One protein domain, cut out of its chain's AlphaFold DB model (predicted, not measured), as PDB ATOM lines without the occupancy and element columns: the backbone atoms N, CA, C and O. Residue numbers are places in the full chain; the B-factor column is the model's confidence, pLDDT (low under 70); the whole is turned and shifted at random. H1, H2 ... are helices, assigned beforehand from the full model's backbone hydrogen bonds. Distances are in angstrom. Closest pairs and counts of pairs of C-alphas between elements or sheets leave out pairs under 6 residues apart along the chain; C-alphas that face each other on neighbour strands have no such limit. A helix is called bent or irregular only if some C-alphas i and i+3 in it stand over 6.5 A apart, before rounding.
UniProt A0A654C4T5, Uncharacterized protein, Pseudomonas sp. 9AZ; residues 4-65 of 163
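Overview. This is residues 4 to 65 of the 163 residues of an uncharacterized protein of Pseudomonas sp. 9AZ (UniProt A0A654C4T5). The fold is a small, compact cluster of four helices around the longest one, H2: H1 folds back beside the first turns of H2 as an uneven hairpin, and H3 packs slantwise across H2 from another side. The five-residue H4 sits near the end of this group where H2 begins, with its first residue near H1 and H2, and from there residues 52 to 65, with no named element, swing away in a loop and come back past H1 around Pro 62. The printed part has 62 residues with four named helices, H1, H2, H3 and H4 in that order along the chain, and no named strand; the class is all helix. The whole is compact, with a radius of gyration of the C-alphas of 10.9 A, and its C-alphas span 31 by 26 by 19 A along their three main axes.

Arrangement. The longest helix is H2, residues 18 to 31. It touches H3, residues 37 to 44, with 12 pairs of C-alphas within 8 A. The closest C-alphas of these two helices are those of Ile 22 and Ser 43, 5.3 A apart. H2 and H3 run opposite ways at a steep tilt of 52 degrees, and their centres are 9.3 A apart. H2 also touches H1, residues 4 to 12, but with its residues 18 to 21 alone. Here 4 pairs of C-alphas lie within 8 A, the closest being those of Trp 11 and Ser 18, 6.9 A apart. H1 and H2 form a helical hairpin: they run opposite ways at a shallow tilt of 17 degrees, with centres 12.7 A apart. H1 and H3 are only just apart, their closest C-alphas being 8.1 A from each other. H4, residues 47 to 51, is close to each of the other helices but not clearly touching any of them. Its closest approach to H3 is between the C-alphas of Cys 50 and Leu 42, 6.5 A apart. The closest C-alphas of H4 and H2 are those of Pro 47 and Ser 18, 6.8 A apart. Those of H4 and H1 are Pro 47 and Leu 8, 7.6 A apart. In H1, H2, H3 and H4 every O i to N i+4 pair is within hydrogen-bond range.

Along the chain. H2 has 14 residues, from Ser 18, with its C-alpha at (70.106, 96.177, 102.886), to Ser 31, with its C-alpha at (67.702, 96.148, 83.010), and measures 20.0 A from first to last C-alpha. H1 has 9 residues, from Leu 4, with its C-alpha at (64.851, 87.147, 94.999), to Lys 12, and is 12.0 A long. H3 has 8 residues, Gln 37 to Leu 44, and is 10.6 A long. H4 runs from Pro 47 to Leu 51, where the C-alpha is at (58.880, 91.070, 104.983), and is 6.0 A long. None of the four helices is bent.

Size, cuts and confidence. The two C-alphas farthest apart are those of Thr 33 and Leu 65, at 31.2 A, while the first and last printed C-alphas, of Leu 4 and Leu 65, are 14.0 A apart. The printed part runs from residue 4 to residue 65 and has no cut. The links H1 to H2 and H2 to H3, of 5 residues each, and H3 to H4, of 2 residues, are tight. After H4, the C-alphas of residues 52 to 65 lie 7 to 17 A from the mean of all C-alphas. The mean pLDDT of the printed part is 94.0, and no printed residue is under 70.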
ATOM      1  N   LEU A   4      65.152  86.151  93.978       95.44
ATOM      2  CA  LEU A   4      64.851  87.147  94.999       95.44
ATOM      3  C   LEU A   4      64.757  86.491  96.382       95.44
ATOM      4  O   LEU A   4      65.294  87.020  97.354       95.44
ATOM      5  N   ASN A   5      64.165  85.298  96.469       96.31
ATOM      6  CA  ASN A   5      64.113  84.537  97.721       96.31
ATOM      7  C   ASN A   5      65.518  84.164  98.230       96.31
ATOM      8  O   ASN A   5      65.764  84.210  99.439       96.31
ATOM      9  N   ILE A   6      66.454  83.837  97.331       96.75
ATOM     10  CA  ILE A   6      67.867  83.613  97.679       96.75
ATOM     11  C   ILE A   6      68.507  84.908  98.183       96.75
ATOM     12  O   ILE A   6      69.125  84.908  99.246       96.75
ATOM     13  N   ALA A   7      68.343  86.019  97.464       96.94
ATOM     14  CA  ALA A   7      68.917  87.305  97.858       96.94
ATOM     15  C   ALA A   7      68.398  87.762  99.238       96.94
ATOM     16  O   ALA A   7      69.178  88.180 100.096       96.94
ATOM     17  N   LEU A   8      67.097  87.584  99.492       96.94
ATOM     18  CA  LEU A   8      66.466  87.829 100.791       96.94
ATOM     19  C   LEU A   8      66.989  86.890 101.885       96.94
ATOM     20  O   LEU A   8      67.126  87.313 103.032       96.94
ATOM     21  N   PHE A   9      67.296  85.630 101.561       96.75
ATOM     22  CA  PHE A   9      67.936  84.719 102.509       96.75
ATOM     23  C   PHE A   9      69.334  85.197 102.884       96.75
ATOM     24  O   PHE A   9      69.606  85.367 104.069       96.75
ATOM     25  N   LEU A  10      70.185  85.494 101.899       96.38
ATOM     26  CA  LEU A  10      71.542  85.999 102.128       96.38
ATOM     27  C   LEU A  10      71.533  87.280 102.970       96.38
ATOM     28  O   LEU A  10      72.345  87.432 103.877       96.38
ATOM     29  N   TRP A  11      70.571  88.168 102.726       96.19
ATOM     30  CA  TRP A  11      70.341  89.360 103.538       96.19
ATOM     31  C   TRP A  11      69.923  89.024 104.974       96.19
ATOM     32  O   TRP A  11      70.465  89.576 105.932       96.19
ATOM     33  N   LYS A  12      68.989  88.080 105.142       95.06
ATOM     34  CA  LYS A  12      68.502  87.639 106.457       95.06
ATOM     35  C   LYS A  12      69.629  87.051 107.305       95.06
ATOM     36  O   LYS A  12      69.698  87.344 108.493       95.06
ATOM     37  N   ILE A  13      70.509  86.252 106.704       93.38
ATOM     38  CA  ILE A  13      71.626  85.612 107.414       93.38
ATOM     39  C   ILE A  13      72.849  86.527 107.596       93.38
ATOM     40  O   ILE A  13      73.818  86.121 108.240       93.38
ATOM     41  N   GLY A  14      72.795  87.758 107.069       93.38
ATOM     42  CA  GLY A  14      73.846  88.764 107.227       93.38
ATOM     43  C   GLY A  14      75.009  88.631 106.248       93.38
ATOM     44  O   GLY A  14      76.096  89.106 106.543       93.38
ATOM     45  N   LEU A  15      74.806  87.988 105.094       94.25
ATOM     46  CA  LEU A  15      75.804  87.908 104.018       94.25
ATOM     47  C   LEU A  15      75.684  89.029 102.981       94.25
ATOM     48  O   LEU A  15      76.516  89.118 102.085       94.25
ATOM     49  N   THR A  16      74.677  89.892 103.092       94.75
ATOM     50  CA  THR A  16      74.586  91.155 102.353       94.75
ATOM     51  C   THR A  16      73.852  92.189 103.202       94.75
ATOM     52  O   THR A  16      72.938  91.849 103.958       94.75
ATOM     53  N   SER A  17      74.221  93.457 103.054       94.56
ATOM     54  CA  SER A  17      73.503  94.575 103.663       94.56
ATOM     55  C   SER A  17      72.193  94.873 102.923       94.56
ATOM     56  O   SER A  17      71.976  94.419 101.792       94.56
ATOM     57  N   SER A  18      71.311  95.660 103.552       95.38
ATOM     58  CA  SER A  18      70.106  96.177 102.886       95.38
ATOM     59  C   SER A  18      70.470  97.044 101.678       95.38
ATOM     60  O   SER A  18      69.848  96.897 100.633       95.38
ATOM     61  N   ASP A  19      71.506  97.880 101.787       94.94
ATOM     62  CA  ASP A  19      71.940  98.771 100.704       94.94
ATOM     63  C   ASP A  19      72.468  97.985  99.500       94.94
ATOM     64  O   ASP A  19      72.139  98.294  98.357       94.94
ATOM     65  N   ASN A  20      73.252  96.929  99.744       96.12
ATOM     66  CA  ASN A  20      73.750  96.053  98.685       96.12
ATOM     67  C   ASN A  20      72.611  95.282  98.008       96.12
ATOM     68  O   ASN A  20      72.628  95.126  96.787       96.12
ATOM     69  N   LEU A  21      71.616  94.830  98.783       96.81
ATOM     70  CA  LEU A  21      70.428  94.170  98.246       96.81
ATOM     71  C   LEU A  21      69.589  95.134  97.396       96.81
ATOM     72  O   LEU A  21      69.236  94.786  96.275       96.81
ATOM     73  N   ILE A  22      69.322  96.349  97.884       96.38
ATOM     74  CA  ILE A  22      68.566  97.377  97.150       96.38
ATOM     75  C   ILE A  22      69.297  97.754  95.860       96.38
ATOM     76  O   ILE A  22      68.702  97.704  94.790       96.38
ATOM     77  N   ALA A  23      70.605  98.020  95.921       96.31
ATOM     78  CA  ALA A  23      71.392  98.341  94.732       96.31
ATOM     79  C   ALA A  23      71.387  97.202  93.695       96.31
ATOM     80  O   ALA A  23      71.403  97.447  92.489       96.31
ATOM     81  N   TRP A  24      71.375  95.946  94.148       96.81
ATOM     82  CA  TRP A  24      71.247  94.790  93.264       96.81
ATOM     83  C   TRP A  24      69.858  94.715  92.613       96.81
ATOM     84  O   TRP A  24      69.769  94.541  91.397       96.81
ATOM     85  N   VAL A  25      68.791  94.926  93.387       96.44
ATOM     86  CA  VAL A  25      67.408  94.997  92.888       96.44
ATOM     87  C   VAL A  25      67.242  96.130  91.872       96.44
ATOM     88  O   VAL A  25      66.689  95.904  90.795       96.44
ATOM     89  N   ASP A  26      67.772  97.318  92.159       96.31
ATOM     90  CA  ASP A  26      67.715  98.479  91.267       96.31
ATOM     91  C   ASP A  26      68.331  98.162  89.902       96.31
ATOM     92  O   ASP A  26      67.730  98.439  88.866       96.31
ATOM     93  N   ASN A  27      69.498  97.511  89.876       95.50
ATOM     94  CA  ASN A  27      70.148  97.108  88.628       95.50
ATOM     95  C   ASN A  27      69.287  96.140  87.798       95.50
ATOM     96  O   ASN A  27      69.275  96.233  86.566       95.50
ATOM     97  N   ILE A  28      68.549  95.236  88.450       94.75
ATOM     98  CA  ILE A  28      67.608  94.331  87.773       94.75
ATOM     99  C   ILE A  28      66.431  95.119  87.199       94.75
ATOM    100  O   ILE A  28      66.074  94.913  86.038       94.75
ATOM    101  N   ILE A  29      65.863  96.047  87.973       95.00
ATOM    102  CA  ILE A  29      64.762  96.914  87.530       95.00
ATOM    103  C   ILE A  29      65.185  97.729  86.306       95.00
ATOM    104  O   ILE A  29      64.479  97.721  85.301       95.00
ATOM    105  N   PHE A  30      66.354  98.376  86.354       94.25
ATOM    106  CA  PHE A  30      66.883  99.171  85.240       94.25
ATOM    107  C   PHE A  30      67.129  98.347  83.973       94.25
ATOM    108  O   PHE A  30      67.042  98.881  82.866       94.25
ATOM    109  N   SER A  31      67.435  97.059  84.127       92.44
ATOM    110  CA  SER A  31      67.702  96.148  83.010       92.44
ATOM    111  C   SER A  31      66.436  95.473  82.466       92.44
ATOM    112  O   SER A  31      66.502  94.804  81.435       92.44
ATOM    113  N   SER A  32      65.287  95.632  83.134       92.25
ATOM    114  CA  SER A  32      64.021  94.996  82.765       92.25
ATOM    115  C   SER A  32      63.059  95.980  82.103       92.25
ATOM    116  O   SER A  32      62.844  97.093  82.570       92.25
ATOM    117  N   THR A  33      62.402  95.547  81.026       89.94
ATOM    118  CA  THR A  33      61.330  96.326  80.382       89.94
ATOM    119  C   THR A  33      60.008  96.272  81.147       89.94
ATOM    120  O   THR A  33      59.141  97.110  80.921       89.94
ATOM    121  N   ASN A  34      59.828  95.270  82.011       92.31
ATOM    122  CA  ASN A  34      58.641  95.090  82.843       92.31
ATOM    123  C   ASN A  34      59.066  94.460  84.181       92.31
ATOM    124  O   ASN A  34      59.003  93.236  84.320       92.31
ATOM    125  N   PRO A  35      59.594  95.260  85.122       91.06
ATOM    126  CA  PRO A  35      60.063  94.750  86.402       91.06
ATOM    127  C   PRO A  35      58.902  94.182  87.220       91.06
ATOM    128  O   PRO A  35      57.798  94.728  87.228       91.06
ATOM    129  N   GLU A  36      59.164  93.089  87.930       91.69
ATOM    130  CA  GLU A  36      58.203  92.514  88.866       91.69
ATOM    131  C   GLU A  36      57.897  93.510  89.991       91.69
ATOM    132  O   GLU A  36      58.786  94.209  90.485       91.69
ATOM    133  N   GLN A  37      56.633  93.568  90.413       91.19
ATOM    134  CA  GLN A  37      56.180  94.523  91.426       91.19
ATOM    135  C   GLN A  37      56.957  94.378  92.741       91.19
ATOM    136  O   GLN A  37      57.283  95.377  93.371       91.19
ATOM    137  N   GLU A  38      57.315  93.155  93.126       92.31
ATOM    138  CA  GLU A  38      58.055  92.882  94.361       92.31
ATOM    139  C   GLU A  38      59.452  93.500  94.361       92.31
ATOM    140  O   GLU A  38      59.900  94.012  95.385       92.31
ATOM    141  N   LEU A  39      60.119  93.512  93.203       93.94
ATOM    142  CA  LEU A  39      61.409  94.175  93.038       93.94
ATOM    143  C   LEU A  39      61.249  95.683  93.237       93.94
ATOM    144  O   LEU A  39      62.000  96.292  93.994       93.94
ATOM    145  N   VAL A  40      60.227  96.283  92.623       93.56
ATOM    146  CA  VAL A  40      59.937  97.716  92.785       93.56
ATOM    147  C   VAL A  40      59.607  98.047  94.241       93.56
ATOM    148  O   VAL A  40      60.114  99.022  94.789       93.56
ATOM    149  N   GLU A  41      58.797  97.224  94.902       93.75
ATOM    150  CA  GLU A  41      58.466  97.414  96.312       93.75
ATOM    151  C   GLU A  41      59.692  97.316  97.218       93.75
ATOM    152  O   GLU A  41      59.811  98.128  98.135       93.75
ATOM    153  N   LEU A  42      60.593  96.367  96.955       94.69
ATOM    154  CA  LEU A  42      61.827  96.168  97.713       94.69
ATOM    155  C   LEU A  42      62.890  97.244  97.440       94.69
ATOM    156  O   LEU A  42      63.720  97.517  98.298       94.69
ATOM    157  N   SER A  43      62.878  97.860  96.261       94.81
ATOM    158  CA  SER A  43      63.704  99.037  95.962       94.81
ATOM    159  C   SER A  43      63.215 100.262  96.746       94.81
ATOM    160  O   SER A  43      63.995 100.983  97.368       94.81
ATOM    161  N   LEU A  44      61.894 100.472  96.777       93.62
ATOM    162  CA  LEU A  44      61.277 101.633  97.422       93.62
ATOM    163  C   LEU A  44      61.173 101.516  98.950       93.62
ATOM    164  O   LEU A  44      61.060 102.531  99.638       93.62
ATOM    165  N   ASN A  45      61.157 100.298  99.489       93.12
ATOM    166  CA  ASN A  45      61.009 100.022 100.916       93.12
ATOM    167  C   ASN A  45      62.129  99.094 101.383       93.12
ATOM    168  O   ASN A  45      62.535  98.199 100.659       93.12
ATOM    169  N   SER A  46      62.585  99.225 102.630       88.88
ATOM    170  CA  SER A  46      63.598  98.296 103.137       88.88
ATOM    171  C   SER A  46      63.074  96.849 103.190       88.88
ATOM    172  O   SER A  46      61.874  96.634 103.411       88.88
ATOM    173  N   PRO A  47      63.955  95.833 103.082       93.69
ATOM    174  CA  PRO A  47      63.525  94.437 103.146       93.69
ATOM    175  C   PRO A  47      62.824  94.093 104.470       93.69
ATOM    176  O   PRO A  47      61.868  93.321 104.477       93.69
ATOM    177  N   ASP A  48      63.206  94.740 105.577       93.44
ATOM    178  CA  ASP A  48      62.517  94.621 106.870       93.44
ATOM    179  C   ASP A  48      61.046  95.050 106.813       93.44
ATOM    180  O   ASP A  48      60.200  94.471 107.495       93.44
ATOM    181  N   ILE A  49      60.734  96.093 106.040       94.31
ATOM    182  CA  ILE A  49      59.367  96.598 105.883       94.31
ATOM    183  C   ILE A  49      58.572  95.651 104.987       94.31
ATOM    184  O   ILE A  49      57.450  95.292 105.345       94.31
ATOM    185  N   CYS A  50      59.146  95.216 103.862       94.62
ATOM    186  CA  CYS A  50      58.474  94.302 102.936       94.62
ATOM    187  C   CYS A  50      58.140  92.960 103.596       94.62
ATOM    188  O   CYS A  50      57.012  92.485 103.497       94.62
ATOM    189  N   LEU A  51      59.074  92.380 104.355       94.94
ATOM    190  CA  LEU A  51      58.880  91.070 104.983       94.94
ATOM    191  C   LEU A  51      57.899  91.071 106.163       94.94
ATOM    192  O   LEU A  51      57.410  90.006 106.541       94.94
ATOM    193  N   LYS A  52      57.576  92.241 106.731       94.75
ATOM    194  CA  LYS A  52      56.511  92.386 107.740       94.75
ATOM    195  C   LYS A  52      55.109  92.374 107.132       94.75
ATOM    196  O   LYS A  52      54.139  92.218 107.873       94.75
ATOM    197  N   ARG A  53      54.984  92.564 105.815       92.88
ATOM    198  CA  ARG A  53      53.688  92.537 105.139       92.88
ATOM    199  C   ARG A  53      53.148  91.103 105.058       92.88
ATOM    200  O   ARG A  53      53.926  90.140 105.017       92.88
ATOM    201  N   PRO A  54      51.817  90.936 105.023       91.62
ATOM    202  CA  PRO A  54      51.199  89.644 104.759       91.62
ATOM    203  C   PRO A  54      51.687  89.021 103.446       91.62
ATOM    204  O   PRO A  54      52.051  89.722 102.503       91.62
ATOM    205  N   SER A  55      51.669  87.690 103.362       88.12
ATOM    206  CA  SER A  55      52.159  86.951 102.188       88.12
ATOM    207  C   SER A  55      51.349  87.170 100.917       88.12
ATOM    208  O   SER A  55      51.837  86.844  99.849       88.12
ATOM    209  N   TYR A  56      50.136  87.713 101.009       87.25
ATOM    210  CA  TYR A  56      49.338  88.079  99.838       87.25
ATOM    211  C   TYR A  56      49.653  89.487  99.302       87.25
ATOM    212  O   TYR A  56      49.263  89.783  98.179       87.25
ATOM    213  N   ASP A  57      50.342  90.328 100.084       88.19
ATOM    214  CA  ASP A  57      50.736  91.689  99.684       88.19
ATOM    215  C   ASP A  57      52.179  91.731  99.162       88.19
ATOM    216  O   ASP A  57      52.488  92.474  98.240       88.19
ATOM    217  N   PHE A  58      53.059  90.917  99.742       92.75
ATOM    218  CA  PHE A  58      54.422  90.673  99.268       92.75
ATOM    219  C   PHE A  58      54.615  89.160  99.338       92.75
ATOM    220  O   PHE A  58      54.523  88.612 100.437       92.75
ATOM    221  N   LEU A  59      54.823  88.469  98.220       91.69
ATOM    222  CA  LEU A  59      54.946  87.007  98.123       91.69
ATOM    223  C   LEU A  59      56.386  86.545  98.384       91.69
ATOM    224  O   LEU A  59      56.574  85.516  99.037       91.69
ATOM    225  N   ALA A  60      57.392  87.304  97.939       94.00
ATOM    226  CA  ALA A  60      58.802  86.948  98.087       94.00
ATOM    227  C   ALA A  60      59.205  86.744  99.554       94.00
ATOM    228  O   ALA A  60      58.926  87.558 100.440       94.00
ATOM    229  N   ARG A  61      59.875  85.631  99.852       94.56
ATOM    230  CA  ARG A  61      60.314  85.269 101.207       94.56
ATOM    231  C   ARG A  61      61.735  84.728 101.174       94.56
ATOM    232  O   ARG A  61      62.082  84.041 100.221       94.56
ATOM    233  N   PRO A  62      62.547  84.969 102.220       96.25
ATOM    234  CA  PRO A  62      63.833  84.303 102.369       96.25
ATOM    235  C   PRO A  62      63.688  82.804 102.109       96.25
ATOM    236  O   PRO A  62      62.820  82.160 102.703       96.25
ATOM    237  N   ALA A  63      64.513  82.270 101.211       96.25
ATOM    238  CA  ALA A  63      64.557  80.846 100.930       96.25
ATOM    239  C   ALA A  63      64.697  80.029 102.227       96.25
ATOM    240  O   ALA A  63      65.401  80.427 103.153       96.25
ATOM    241  N   ALA A  64      64.019  78.886 102.298       93.12
ATOM    242  CA  ALA A  64      64.168  77.958 103.411       93.12
ATOM    243  C   ALA A  64      65.330  77.007 103.105       93.12
ATOM    244  O   ALA A  64      65.144  76.030 102.384       93.12
ATOM    245  N   LEU A  65      66.517  77.337 103.609       94.12
ATOM    246  CA  LEU A  65      67.679  76.452 103.586       94.12
ATOM    247  C   LEU A  65      67.779  75.681 104.904       94.12
ATOM    248  O   LEU A  65      67.399  76.183 105.962       94.12
TER     249      LEU A  65